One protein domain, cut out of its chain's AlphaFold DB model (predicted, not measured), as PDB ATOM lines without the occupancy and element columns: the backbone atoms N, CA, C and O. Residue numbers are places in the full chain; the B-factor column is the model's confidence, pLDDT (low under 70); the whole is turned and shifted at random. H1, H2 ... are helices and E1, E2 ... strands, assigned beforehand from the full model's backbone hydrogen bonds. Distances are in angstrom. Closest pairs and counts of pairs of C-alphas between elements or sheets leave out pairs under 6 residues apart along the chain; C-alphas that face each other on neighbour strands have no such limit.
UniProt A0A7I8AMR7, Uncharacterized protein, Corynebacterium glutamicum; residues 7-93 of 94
ATOM      1  N   ILE A   7     185.945 482.767 419.771       93.00
ATOM      2  CA  ILE A   7     186.618 483.701 420.675       93.00
ATOM      3  C   ILE A   7     188.027 483.187 420.968       93.00
ATOM      4  O   ILE A   7     188.204 482.031 421.366       93.00
ATOM      5  N   ILE A   8     189.023 484.044 420.760       93.94
ATOM      6  CA  ILE A   8     190.436 483.764 421.002       93.94
ATOM      7  C   ILE A   8     190.935 484.707 422.096       93.94
ATOM      8  O   ILE A   8     191.086 485.905 421.872       93.94
ATOM      9  N   ASN A   9     191.231 484.147 423.267       94.56
ATOM     10  CA  ASN A   9     191.804 484.901 424.379       94.56
ATOM     11  C   ASN A   9     193.331 484.903 424.267       94.56
ATOM     12  O   ASN A   9     193.935 483.839 424.086       94.56
ATOM     13  N   ILE A  10     193.941 486.078 424.378       94.56
ATOM     14  CA  ILE A  10     195.391 486.279 424.302       94.56
ATOM     15  C   ILE A  10     195.844 487.332 425.315       94.56
ATOM     16  O   ILE A  10     195.064 488.187 425.723       94.56
ATOM     17  N   ASP A  11     197.116 487.284 425.705       94.12
ATOM     18  CA  ASP A  11     197.743 488.381 426.447       94.12
ATOM     19  C   ASP A  11     198.191 489.511 425.501       94.12
ATOM     20  O   ASP A  11     198.267 489.341 424.278       94.12
ATOM     21  N   GLU A  12     198.504 490.675 426.074       94.00
ATOM     22  CA  GLU A  12     198.957 491.858 425.328       94.00
ATOM     23  C   GLU A  12     200.193 491.559 424.465       94.00
ATOM     24  O   GLU A  12     200.261 491.944 423.299       94.00
ATOM     25  N   LYS A  13     201.137 490.767 424.984       94.12
ATOM     26  CA  LYS A  13     202.342 490.373 424.245       94.12
ATOM     27  C   LYS A  13     202.017 489.532 423.008       94.12
ATOM     28  O   LYS A  13     202.634 489.687 421.955       94.12
ATOM     29  N   SER A  14     201.075 488.606 423.121       95.44
ATOM     30  CA  SER A  14     200.633 487.767 422.010       95.44
ATOM     31  C   SER A  14     199.829 488.575 420.995       95.44
ATOM     32  O   SER A  14     199.920 488.293 419.801       95.44
ATOM     33  N   ALA A  15     199.099 489.603 421.441       95.75
ATOM     34  CA  ALA A  15     198.445 490.561 420.557       95.75
ATOM     35  C   ALA A  15     199.472 491.344 419.722       95.75
ATOM     36  O   ALA A  15     199.336 491.403 418.500       95.75
ATOM     37  N   GLU A  16     200.546 491.851 420.336       95.31
ATOM     38  CA  GLU A  16     201.654 492.499 419.613       95.31
ATOM     39  C   GLU A  16     202.283 491.559 418.576       95.31
ATOM     40  O   GLU A  16     202.426 491.921 417.407       95.31
ATOM     41  N   LEU A  17     202.578 490.314 418.964       96.31
ATOM     42  CA  LEU A  17     203.128 489.303 418.055       96.31
ATOM     43  C   LEU A  17     202.184 488.971 416.891       96.31
ATOM     44  O   LEU A  17     202.647 488.675 415.790       96.31
ATOM     45  N   LEU A  18     200.869 489.009 417.111       96.75
ATOM     46  CA  LEU A  18     199.875 488.805 416.060       96.75
ATOM     47  C   LEU A  18     199.854 489.976 415.070       96.75
ATOM     48  O   LEU A  18     199.835 489.755 413.857       96.75
ATOM     49  N   ILE A  19     199.921 491.211 415.569       96.81
ATOM     50  CA  ILE A  19     200.043 492.401 414.721       96.81
ATOM     51  C   ILE A  19     201.341 492.363 413.909       96.81
ATOM     52  O   ILE A  19     201.318 492.648 412.710       96.81
ATOM     53  N   ASP A  20     202.456 491.959 414.513       96.69
ATOM     54  CA  ASP A  20     203.735 491.815 413.814       96.69
ATOM     55  C   ASP A  20     203.686 490.715 412.746       96.69
ATOM     56  O   ASP A  20     204.145 490.924 411.619       96.69
ATOM     57  N   ALA A  21     203.071 489.570 413.053       97.00
ATOM     58  CA  ALA A  21     202.860 488.490 412.091       97.00
ATOM     59  C   ALA A  21     202.048 488.960 410.871       97.00
ATOM     60  O   ALA A  21     202.420 488.654 409.735       97.00
ATOM     61  N   ALA A  22     200.988 489.746 411.092       96.50
ATOM     62  CA  ALA A  22     200.185 490.349 410.028       96.50
ATOM     63  C   ALA A  22     200.985 491.382 409.221       96.50
ATOM     64  O   ALA A  22     201.040 491.308 407.994       96.50
ATOM     65  N   ARG A  23     201.679 492.305 409.898       96.88
ATOM     66  CA  ARG A  23     202.482 493.364 409.266       96.88
ATOM     67  C   ARG A  23     203.565 492.796 408.356       96.88
ATOM     68  O   ARG A  23     203.779 493.301 407.255       96.88
ATOM     69  N   HIS A  24     204.249 491.755 408.813       96.94
ATOM     70  CA  HIS A  24     205.396 491.179 408.118       96.94
ATOM     71  C   HIS A  24     205.054 489.955 407.266       96.94
ATOM     72  O   HIS A  24     205.949 489.414 406.622       96.94
ATOM     73  N   HIS A  25     203.784 489.538 407.231       94.50
ATOM     74  CA  HIS A  25     203.335 488.331 406.534       94.50
ATOM     75  C   HIS A  25     204.151 487.095 406.952       94.50
ATOM     76  O   HIS A  25     204.616 486.316 406.118       94.50
ATOM     77  N   ILE A  26     204.341 486.917 408.263       95.62
ATOM     78  CA  ILE A  26     205.121 485.813 408.832       95.62
ATOM     79  C   ILE A  26     204.166 484.770 409.424       95.62
ATOM     80  O   ILE A  26     203.415 485.091 410.350       95.62
ATOM     81  N   PRO A  27     204.203 483.505 408.957       96.69
ATOM     82  CA  PRO A  27     203.465 482.428 409.600       96.69
ATOM     83  C   PRO A  27     203.896 482.293 411.059       96.69
ATOM     84  O   PRO A  27     205.077 482.096 411.344       96.69
ATOM     85  N   THR A  28     202.942 482.384 411.981       97.88
ATOM     86  CA  THR A  28     203.232 482.398 413.418       97.88
ATOM     87  C   THR A  28     202.305 481.438 414.142       97.88
ATOM     88  O   THR A  28     201.120 481.330 413.828       97.88
ATOM     89  N   ARG A  29     202.852 480.700 415.109       96.94
ATOM     90  CA  ARG A  29     202.095 479.737 415.906       96.94
ATOM     91  C   ARG A  29     202.114 480.139 417.371       96.94
ATOM     92  O   ARG A  29     203.171 480.190 417.988       96.94
ATOM     93  N   PHE A  30     200.926 480.344 417.916       96.38
ATOM     94  CA  PHE A  30     200.666 480.630 419.316       96.38
ATOM     95  C   PHE A  30     200.293 479.341 420.043       96.38
ATOM     96  O   PHE A  30     199.502 478.522 419.557       96.38
ATOM     97  N   THR A  31     200.871 479.159 421.224       94.88
ATOM     98  CA  THR A  31     200.637 478.001 422.087       94.88
ATOM     99  C   THR A  31     200.529 478.455 423.530       94.88
ATOM    100  O   THR A  31     201.304 479.308 423.954       94.88
ATOM    101  N   GLY A  32     199.633 477.834 424.292       89.31
ATOM    102  CA  GLY A  32     199.475 478.079 425.722       89.31
ATOM    103  C   GLY A  32     199.203 476.781 426.487       89.31
ATOM    104  O   GLY A  32     198.815 475.776 425.880       89.31
ATOM    105  N   PRO A  33     199.411 476.767 427.813       88.69
ATOM    106  CA  PRO A  33     199.114 475.603 428.640       88.69
ATOM    107  C   PRO A  33     197.616 475.276 428.581       88.69
ATOM    108  O   PRO A  33     196.779 476.143 428.807       88.69
ATOM    109  N   ASN A  34     197.275 474.022 428.268       86.50
ATOM    110  CA  ASN A  34     195.892 473.541 428.098       86.50
ATOM    111  C   ASN A  34     195.059 474.289 427.033       86.50
ATOM    112  O   ASN A  34     193.845 474.098 426.964       86.50
ATOM    113  N   ALA A  35     195.691 475.101 426.184       88.25
ATOM    114  CA  ALA A  35     195.032 475.817 425.102       88.25
ATOM    115  C   ALA A  35     195.187 475.063 423.775       88.25
ATOM    116  O   ALA A  35     196.214 474.432 423.507       88.25
ATOM    117  N   ARG A  36     194.177 475.161 422.904       91.94
ATOM    118  CA  ARG A  36     194.340 474.733 421.509       91.94
ATOM    119  C   ARG A  36     195.304 475.706 420.817       91.94
ATOM    120  O   ARG A  36     195.098 476.910 420.946       91.94
ATOM    121  N   PRO A  37     196.316 475.225 420.075       95.88
ATOM    122  CA  PRO A  37     197.200 476.111 419.331       95.88
ATOM    123  C   PRO A  37     196.432 476.948 418.307       95.88
ATOM    124  O   PRO A  37     195.463 476.464 417.719       95.88
ATOM    125  N   LEU A  38     196.912 478.163 418.060       96.56
ATOM    126  CA  LEU A  38     196.472 479.016 416.962       96.56
ATOM    127  C   LEU A  38     197.645 479.213 416.010       96.56
ATOM    128  O   LEU A  38     198.697 479.701 416.408       96.56
ATOM    129  N   SER A  39     197.471 478.837 414.752       97.38
ATOM    130  CA  SER A  39     198.422 479.131 413.685       97.38
ATOM    131  C   SER A  39     197.835 480.219 412.801       97.38
ATOM    132  O   SER A  39     196.755 480.034 412.243       97.38
ATOM    133  N   VAL A  40     198.545 481.333 412.666       97.19
ATOM    134  CA  VAL A  40     198.213 482.394 411.715       97.19
ATOM    135  C   VAL A  40     199.080 482.237 410.477       97.19
ATOM    136  O   VAL A  40     200.296 482.062 410.581       97.19
ATOM    137  N   ILE A  41     198.450 482.200 409.305       96.75
ATOM    138  CA  ILE A  41     199.103 481.793 408.057       96.75
ATOM    139  C   ILE A  41     198.790 482.833 406.978       96.75
ATOM    140  O   ILE A  41     197.615 483.006 406.661       96.75
ATOM    141  N   PRO A  42     199.792 483.512 406.396       96.62
ATOM    142  CA  PRO A  42     199.608 484.390 405.242       96.62
ATOM    143  C   PRO A  42     198.998 483.630 404.068       96.62
ATOM    144  O   PRO A  42     199.528 482.598 403.655       96.62
ATOM    145  N   ILE A  43     197.880 484.129 403.546       96.12
ATOM    146  CA  ILE A  43     197.185 483.551 402.390       96.12
ATOM    147  C   ILE A  43     196.654 484.694 401.523       96.12
ATOM    148  O   ILE A  43     196.087 485.645 402.041       96.12
ATOM    149  N   GLU A  44     196.804 484.602 400.202       94.19
ATOM    150  CA  GLU A  44     196.352 485.662 399.285       94.19
ATOM    151  C   GLU A  44     194.840 485.627 399.009       94.19
ATOM    152  O   GLU A  44     194.257 486.653 398.669       94.19
ATOM    153  N   ASP A  45     194.187 484.468 399.156       94.88
ATOM    154  CA  ASP A  45     192.749 484.325 398.907       94.88
ATOM    155  C   ASP A  45     191.916 485.035 399.998       94.88
ATOM    156  O   ASP A  45     191.875 484.556 401.141       94.88
ATOM    157  N   PRO A  46     191.184 486.121 399.658       93.50
ATOM    158  CA  PRO A  46     190.379 486.896 400.604       93.50
ATOM    159  C   PRO A  46     189.139 486.149 401.116       93.50
ATOM    160  O   PRO A  46     188.472 486.620 402.034       93.50
ATOM    161  N   ARG A  47     188.785 485.004 400.521       91.62
ATOM    162  CA  ARG A  47     187.643 484.176 400.946       91.62
ATOM    163  C   ARG A  47     188.039 483.096 401.943       91.62
ATOM    164  O   ARG A  47     187.164 482.378 402.429       91.62
ATOM    165  N   SER A  48     189.331 482.974 402.241       92.12
ATOM    166  CA  SER A  48     189.847 481.989 403.185       92.12
ATOM    167  C   SER A  48     189.179 482.156 404.543       92.12
ATOM    168  O   SER A  48     189.087 483.260 405.081       92.12
ATOM    169  N   ARG A  49     188.704 481.045 405.110       90.88
ATOM    170  CA  ARG A  49     188.014 481.035 406.399       90.88
ATOM    171  C   ARG A  49     188.861 480.367 407.477       90.88
ATOM    172  O   ARG A  49     189.577 479.407 407.180       90.88
ATOM    173  N   PRO A  50     188.752 480.829 408.732       93.06
ATOM    174  CA  PRO A  50     189.326 480.115 409.857       93.06
ATOM    175  C   PRO A  50     188.813 478.681 409.921       93.06
ATOM    176  O   PRO A  50     187.636 478.420 409.676       93.06
ATOM    177  N   THR A  51     189.695 477.745 410.256       93.12
ATOM    178  CA  THR A  51     189.352 476.322 410.339       93.12
ATOM    179  C   THR A  51     189.955 475.707 411.593       93.12
ATOM    180  O   THR A  51     191.090 476.005 411.956       93.12
ATOM    181  N   LEU A  52     189.206 474.820 412.249       92.75
ATOM    182  CA  LEU A  52     189.716 474.000 413.342       92.75
ATOM    183  C   LEU A  52     190.243 472.671 412.786       92.75
ATOM    184  O   LEU A  52     189.463 471.802 412.401       92.75
ATOM    185  N   HIS A  53     191.565 472.510 412.757       92.62
ATOM    186  CA  HIS A  53     192.226 471.272 412.354       92.62
ATOM    187  C   HIS A  53     192.386 470.321 413.557       92.62
ATOM    188  O   HIS A  53     192.813 470.776 414.626       92.62
ATOM    189  N   PRO A  54     192.125 469.006 413.411       90.38
ATOM    190  CA  PRO A  54     192.202 468.043 414.516       90.38
ATOM    191  C   PRO A  54     193.579 468.000 415.193       90.38
ATOM    192  O   PRO A  54     193.654 468.058 416.418       90.38
ATOM    193  N   ASP A  55     194.659 467.989 414.409       91.12
ATOM    194  CA  ASP A  55     196.029 467.815 414.930       91.12
ATOM    195  C   ASP A  55     196.799 469.126 415.145       91.12
ATOM    196  O   ASP A  55     197.893 469.148 415.714       91.12
ATOM    197  N   HIS A  56     196.270 470.241 414.638       89.44
ATOM    198  CA  HIS A  56     197.015 471.502 414.564       89.44
ATOM    199  C   HIS A  56     196.329 472.659 415.287       89.44
ATOM    200  O   HIS A  56     196.980 473.672 415.535       89.44
ATOM    201  N   GLY A  57     195.079 472.476 415.718       94.06
ATOM    202  CA  GLY A  57     194.307 473.514 416.383       94.06
ATOM    203  C   GLY A  57     193.690 474.481 415.382       94.06
ATOM    204  O   GLY A  57     193.336 474.098 414.267       94.06
ATOM    205  N   TRP A  58     193.514 475.728 415.798       95.38
ATOM    206  CA  TRP A  58     192.953 476.762 414.944       95.38
ATOM    207  C   TRP A  58     193.961 477.198 413.888       95.38
ATOM    208  O   TRP A  58     195.123 477.462 414.186       95.38
ATOM    209  N   MET A  59     193.493 477.298 412.653       95.38
ATOM    210  CA  MET A  59     194.214 477.882 411.534       95.38
ATOM    211  C   MET A  59     193.473 479.141 411.105       95.38
ATOM    212  O   MET A  59     192.353 479.055 410.602       95.38
ATOM    213  N   LEU A  60     194.092 480.298 411.325       95.81
ATOM    214  CA  LEU A  60     193.573 481.602 410.938       95.81
ATOM    215  C   LEU A  60     194.332 482.104 409.702       95.81
ATOM    216  O   LEU A  60     195.534 482.368 409.787       95.81
ATOM    217  N   PRO A  61     193.665 482.240 408.548       95.88
ATOM    218  CA  PRO A  61     194.279 482.865 407.390       95.88
ATOM    219  C   PRO A  61     194.469 484.368 407.629       95.88
ATOM    220  O   PRO A  61     193.500 485.098 407.830       95.88
ATOM    221  N   LEU A  62     195.709 484.840 407.533       96.81
ATOM    222  CA  LEU A  62     196.043 486.257 407.386       96.81
ATOM    223  C   LEU A  62     195.796 486.657 405.928       96.81
ATOM    224  O   LEU A  62     196.726 486.862 405.151       96.81
ATOM    225  N   SER A  63     194.519 486.651 405.553       96.62
ATOM    226  CA  SER A  63     194.053 487.125 404.252       96.62
ATOM    227  C   SER A  63     194.066 488.655 404.195       96.62
ATOM    228  O   SER A  63     194.042 489.279 405.257       96.62
ATOM    229  N   PRO A  64     194.060 489.282 403.001       96.50
ATOM    230  CA  PRO A  64     194.067 490.739 402.888       96.50
ATOM    231  C   PRO A  64     193.061 491.467 403.804       96.50
ATOM    232  O   PRO A  64     193.505 492.333 404.551       96.50
ATOM    233  N   PRO A  65     191.762 491.090 403.873       95.75
ATOM    234  CA  PRO A  65     190.828 491.785 404.762       95.75
ATOM    235  C   PRO A  65     191.146 491.583 406.253       95.75
ATOM    236  O   PRO A  65     191.045 492.523 407.032       95.75
ATOM    237  N   VAL A  66     191.612 490.394 406.652       95.31
ATOM    238  CA  VAL A  66     192.030 490.125 408.041       95.31
ATOM    239  C   VAL A  66     193.240 490.977 408.420       95.31
ATOM    240  O   VAL A  66     193.295 491.524 409.518       95.31
ATOM    241  N   VAL A  67     194.219 491.097 407.520       96.62
ATOM    242  CA  VAL A  67     195.406 491.931 407.738       96.62
ATOM    243  C   VAL A  67     195.013 493.404 407.838       96.62
ATOM    244  O   VAL A  67     195.470 494.079 408.758       96.62
ATOM    245  N   ASP A  68     194.146 493.890 406.949       96.19
ATOM    246  CA  ASP A  68     193.680 495.278 406.959       96.19
ATOM    247  C   ASP A  68     192.979 495.633 408.278       96.19
ATOM    248  O   ASP A  68     193.243 496.688 408.855       96.19
ATOM    249  N   GLU A  69     192.143 494.737 408.806       95.06
ATOM    250  CA  GLU A  69     191.473 494.938 410.092       95.06
ATOM    251  C   GLU A  69     192.449 494.923 411.271       95.06
ATOM    252  O   GLU A  69     192.438 495.843 412.097       95.06
ATOM    253  N   LEU A  70     193.345 493.930 411.320       95.25
ATOM    254  CA  LEU A  70     194.363 493.827 412.367       95.25
ATOM    255  C   LEU A  70     195.264 495.068 412.393       95.25
ATOM    256  O   LEU A  70     195.552 495.604 413.461       95.25
ATOM    257  N   LEU A  71     195.696 495.563 411.231       95.19
ATOM    258  CA  LEU A  71     196.583 496.725 411.143       95.19
ATOM    259  C   LEU A  71     195.848 498.065 411.280       95.19
ATOM    260  O   LEU A  71     196.454 499.035 411.739       95.19
ATOM    261  N   GLY A  72     194.575 498.134 410.884       91.38
ATOM    262  CA  GLY A  72     193.759 499.346 410.932       91.38
ATOM    263  C   GLY A  72     193.191 499.642 412.320       91.38
ATOM    264  O   GLY A  72     193.233 500.790 412.767       91.38
ATOM    265  N   GLY A  73     192.681 498.619 413.012       81.81
ATOM    266  CA  GLY A  73     192.129 498.738 414.368       81.81
ATOM    267  C   GLY A  73     193.155 498.494 415.477       81.81
ATOM    268  O   GLY A  73     193.058 499.085 416.562       81.81
ATOM    269  N   GLY A  74     194.166 497.667 415.193       84.50
ATOM    270  CA  GLY A  74     195.024 497.070 416.211       84.50
ATOM    271  C   GLY A  74     194.283 496.021 417.046       84.50
ATOM    272  O   GLY A  74     193.095 495.771 416.862       84.50
ATOM    273  N   LEU A  75     194.993 495.434 418.007       90.94
ATOM    274  CA  LEU A  75     194.423 494.571 419.042       90.94
ATOM    275  C   LEU A  75     194.702 495.212 420.398       90.94
ATOM    276  O   LEU A  75     195.804 495.106 420.929       90.94
ATOM    277  N   LYS A  76     193.726 495.960 420.912       88.06
ATOM    278  CA  LYS A  76     193.823 496.634 422.215       88.06
ATOM    279  C   LYS A  76     193.263 495.731 423.307       88.06
ATOM    280  O   LYS A  76     192.479 494.836 423.013       88.06
ATOM    281  N   ILE A  77     193.614 496.030 424.558       93.44
ATOM    282  CA  ILE A  77     192.990 495.418 425.740       93.44
ATOM    283  C   ILE A  77     191.462 495.484 425.614       93.44
ATOM    284  O   ILE A  77     190.902 496.549 425.336       93.44
ATOM    285  N   GLY A  78     190.808 494.347 425.854       93.75
ATOM    286  CA  GLY A  78     189.374 494.161 425.659       93.75
ATOM    287  C   GLY A  78     189.041 493.355 424.405       93.75
ATOM    288  O   GLY A  78     189.846 492.563 423.918       93.75
ATOM    289  N   GLU A  79     187.814 493.519 423.923       93.50
ATOM    290  CA  GLU A  79     187.252 492.723 422.830       93.50
ATOM    291  C   GLU A  79     187.480 493.414 421.480       93.50
ATOM    292  O   GLU A  79     187.307 494.627 421.341       93.50
ATOM    293  N   THR A  80     187.871 492.649 420.465       94.56
ATOM    294  CA  THR A  80     187.986 493.105 419.074       94.56
ATOM    295  C   THR A  80     187.475 492.008 418.148       94.56
ATOM    296  O   THR A  80     188.088 490.949 418.038       94.56
ATOM    297  N   GLU A  81     186.346 492.250 417.488       93.38
ATOM    298  CA  GLU A  81     185.798 491.355 416.466       93.38
ATOM    299  C   GLU A  81     186.380 491.698 415.092       93.38
ATOM    300  O   GLU A  81     186.531 492.874 414.763       93.38
ATOM    301  N   LEU A  82     186.729 490.671 414.315       92.38
ATOM    302  CA  LEU A  82     187.157 490.819 412.929       92.38
ATOM    303  C   LEU A  82     185.966 490.583 411.997       92.38
ATOM    304  O   LEU A  82     185.603 489.432 411.771       92.38
ATOM    305  N   GLU A  83     185.406 491.640 411.416       89.38
ATOM    306  CA  GLU A  83     184.203 491.628 410.574       89.38
ATOM    307  C   GLU A  83     184.340 490.752 409.318       89.38
ATOM    308  O   GLU A  83     183.353 490.205 408.818       89.38
ATOM    309  N   SER A  84     185.550 490.586 408.773       90.50
ATOM    310  CA  SER A  84     185.773 489.719 407.603       90.50
ATOM    311  C   SER A  84     185.705 488.223 407.910       90.50
ATOM    312  O   SER A  84     185.673 487.394 406.983       90.50
ATOM    313  N   THR A  85     185.683 487.858 409.194       89.38
ATOM    314  CA  THR A  85     185.664 486.479 409.681       89.38
ATOM    315  C   THR A  85     184.667 486.320 410.828       89.38
ATOM    316  O   THR A  85     184.029 487.265 411.250       89.38
ATOM    317  N   ASN A  86     184.528 485.107 411.358       88.44
ATOM    318  CA  ASN A  86     183.741 484.865 412.569       88.44
ATOM    319  C   ASN A  86     184.674 484.686 413.770       88.44
ATOM    320  O   ASN A  86     184.565 483.696 414.496       88.44
ATOM    321  N   ILE A  87     185.646 485.590 413.930       92.62
ATOM    322  CA  ILE A  87     186.605 485.586 415.042       92.62
ATOM    323  C   ILE A  87     186.497 486.880 415.832       92.62
ATOM    324  O   ILE A  87     186.526 487.965 415.261       92.62
ATOM    325  N   ALA A  88     186.502 486.743 417.153       94.06
ATOM    326  CA  ALA A  88     186.793 487.826 418.072       94.06
ATOM    327  C   ALA A  88     188.037 487.502 418.903       94.06
ATOM    328  O   ALA A  88     188.217 486.376 419.372       94.06
ATOM    329  N   PHE A  89     188.889 488.501 419.095       95.38
ATOM    330  CA  PHE A  89     189.994 488.467 420.037       95.38
ATOM    331  C   PHE A  89     189.581 489.134 421.343       95.38
ATOM    332  O   PHE A  89     188.952 490.190 421.331       95.38
ATOM    333  N   VAL A  90     189.972 488.532 422.460       96.12
ATOM    334  CA  VAL A  90     189.912 489.159 423.782       96.12
ATOM    335  C   VAL A  90     191.338 489.278 424.282       96.12
ATOM    336  O   VAL A  90     192.012 488.265 424.481       96.12
ATOM    337  N   VAL A  91     191.810 490.512 424.424       96.12
ATOM    338  CA  VAL A  91     193.150 490.801 424.930       96.12
ATOM    339  C   VAL A  91     193.049 491.109 426.418       96.12
ATOM    340  O   VAL A  91     192.488 492.137 426.810       96.12
ATOM    341  N   ASP A  92     193.592 490.219 427.240       92.06
ATOM    342  CA  ASP A  92     193.618 490.384 428.689       92.06
ATOM    343  C   ASP A  92     194.752 491.331 429.106       92.06
ATOM    344  O   ASP A  92     195.898 491.208 428.657       92.06
ATOM    345  N   ALA A  93     194.439 492.266 430.009       76.94
ATOM    346  CA  ALA A  93     195.456 493.043 430.707       76.94
ATOM    347  C   ALA A  93     196.211 492.097 431.650       76.94
ATOM    348  O   ALA A  93     195.608 491.518 432.558       76.94
TER     349      ALA A  93
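What this domain is: This is residues 7 to 93 of the 94 residues of an uncharacterized protein of Corynebacterium glutamicum (UniProt A0A7I8AMR7). Two small sheets, E2 E3 E5 E4 and E1 E7 E6, share the helix H1, which covers one face of the first and stands up from the second. The shorter helix H2 packs on residues 19 to 23 of H1 and grazes both sheets. The printed part has 87 residues, with two named helices and seven named strands in the order E1 H1 E2 E3 E4 E5 H2 E6 E7, of mixed class. Both sheets are mixed: E3 and E5 are parallel, as are E1 and E7, and the other neighbours are antiparallel. The whole is compact and rounded, with a radius of gyration of the C-alphas of 11.8 A and spans of 31 by 31 by 22 A.

How they stand to each other: E1, residues 7 to 11, is the parallel neighbour of E7, residues 87 to 92, with N 8 and O 88 2.8 A apart. E7 forms an antiparallel hairpin with E6, residues 78 to 82, where N 80 and O 89 are 2.8 A apart. H1, residues 12 to 24, stands up from this sheet at 45 degrees; its closest C-alpha pair with E7 is Glu 12 and Val 91, 5.9 A. H1 makes two layers, a helix on one face of a sheet, with E2, residues 28 to 30, E3, residues 38 to 42, E5, residues 57 to 62, and E4, residues 51 to 53. It is over E2 and E3 at a height over the sheet of 9.5 A, and runs along the strands, at 10 degrees to E2 on the local plane. E2 and E3 are a hairpin, with N 30 and O 38 2.8 A apart; E3 and E5 are parallel, with N 39 and O 58 2.8 A apart; E4 and E5 are a hairpin, with N 53 and O 57 2.8 A apart. H2, residues 64 to 73, touches H1 at a steep tilt of 47 degrees, opposite ways; their closest C-alphas are those of Ala 22 and Val 67, 5.5 A. In H1 and H2 every O i to N i+4 pair is within hydrogen-bond range.

Where its parts are: E1 begins at C-alpha 7, (186.618, 483.701, 420.675). From first to last C-alpha H1 measures 18.4 A, E5 15.7 A and H2 14.1 A. E7 measures 16.1 A and ends at C-alpha 92, (193.618, 490.384, 428.689).

The domain as a whole: The two C-alphas farthest apart are those of Asp 45 and Ala 93, 33.1 A. The printed part has no cut and no long link. Its mean pLDDT is 93.6, and no printed residue is under 70.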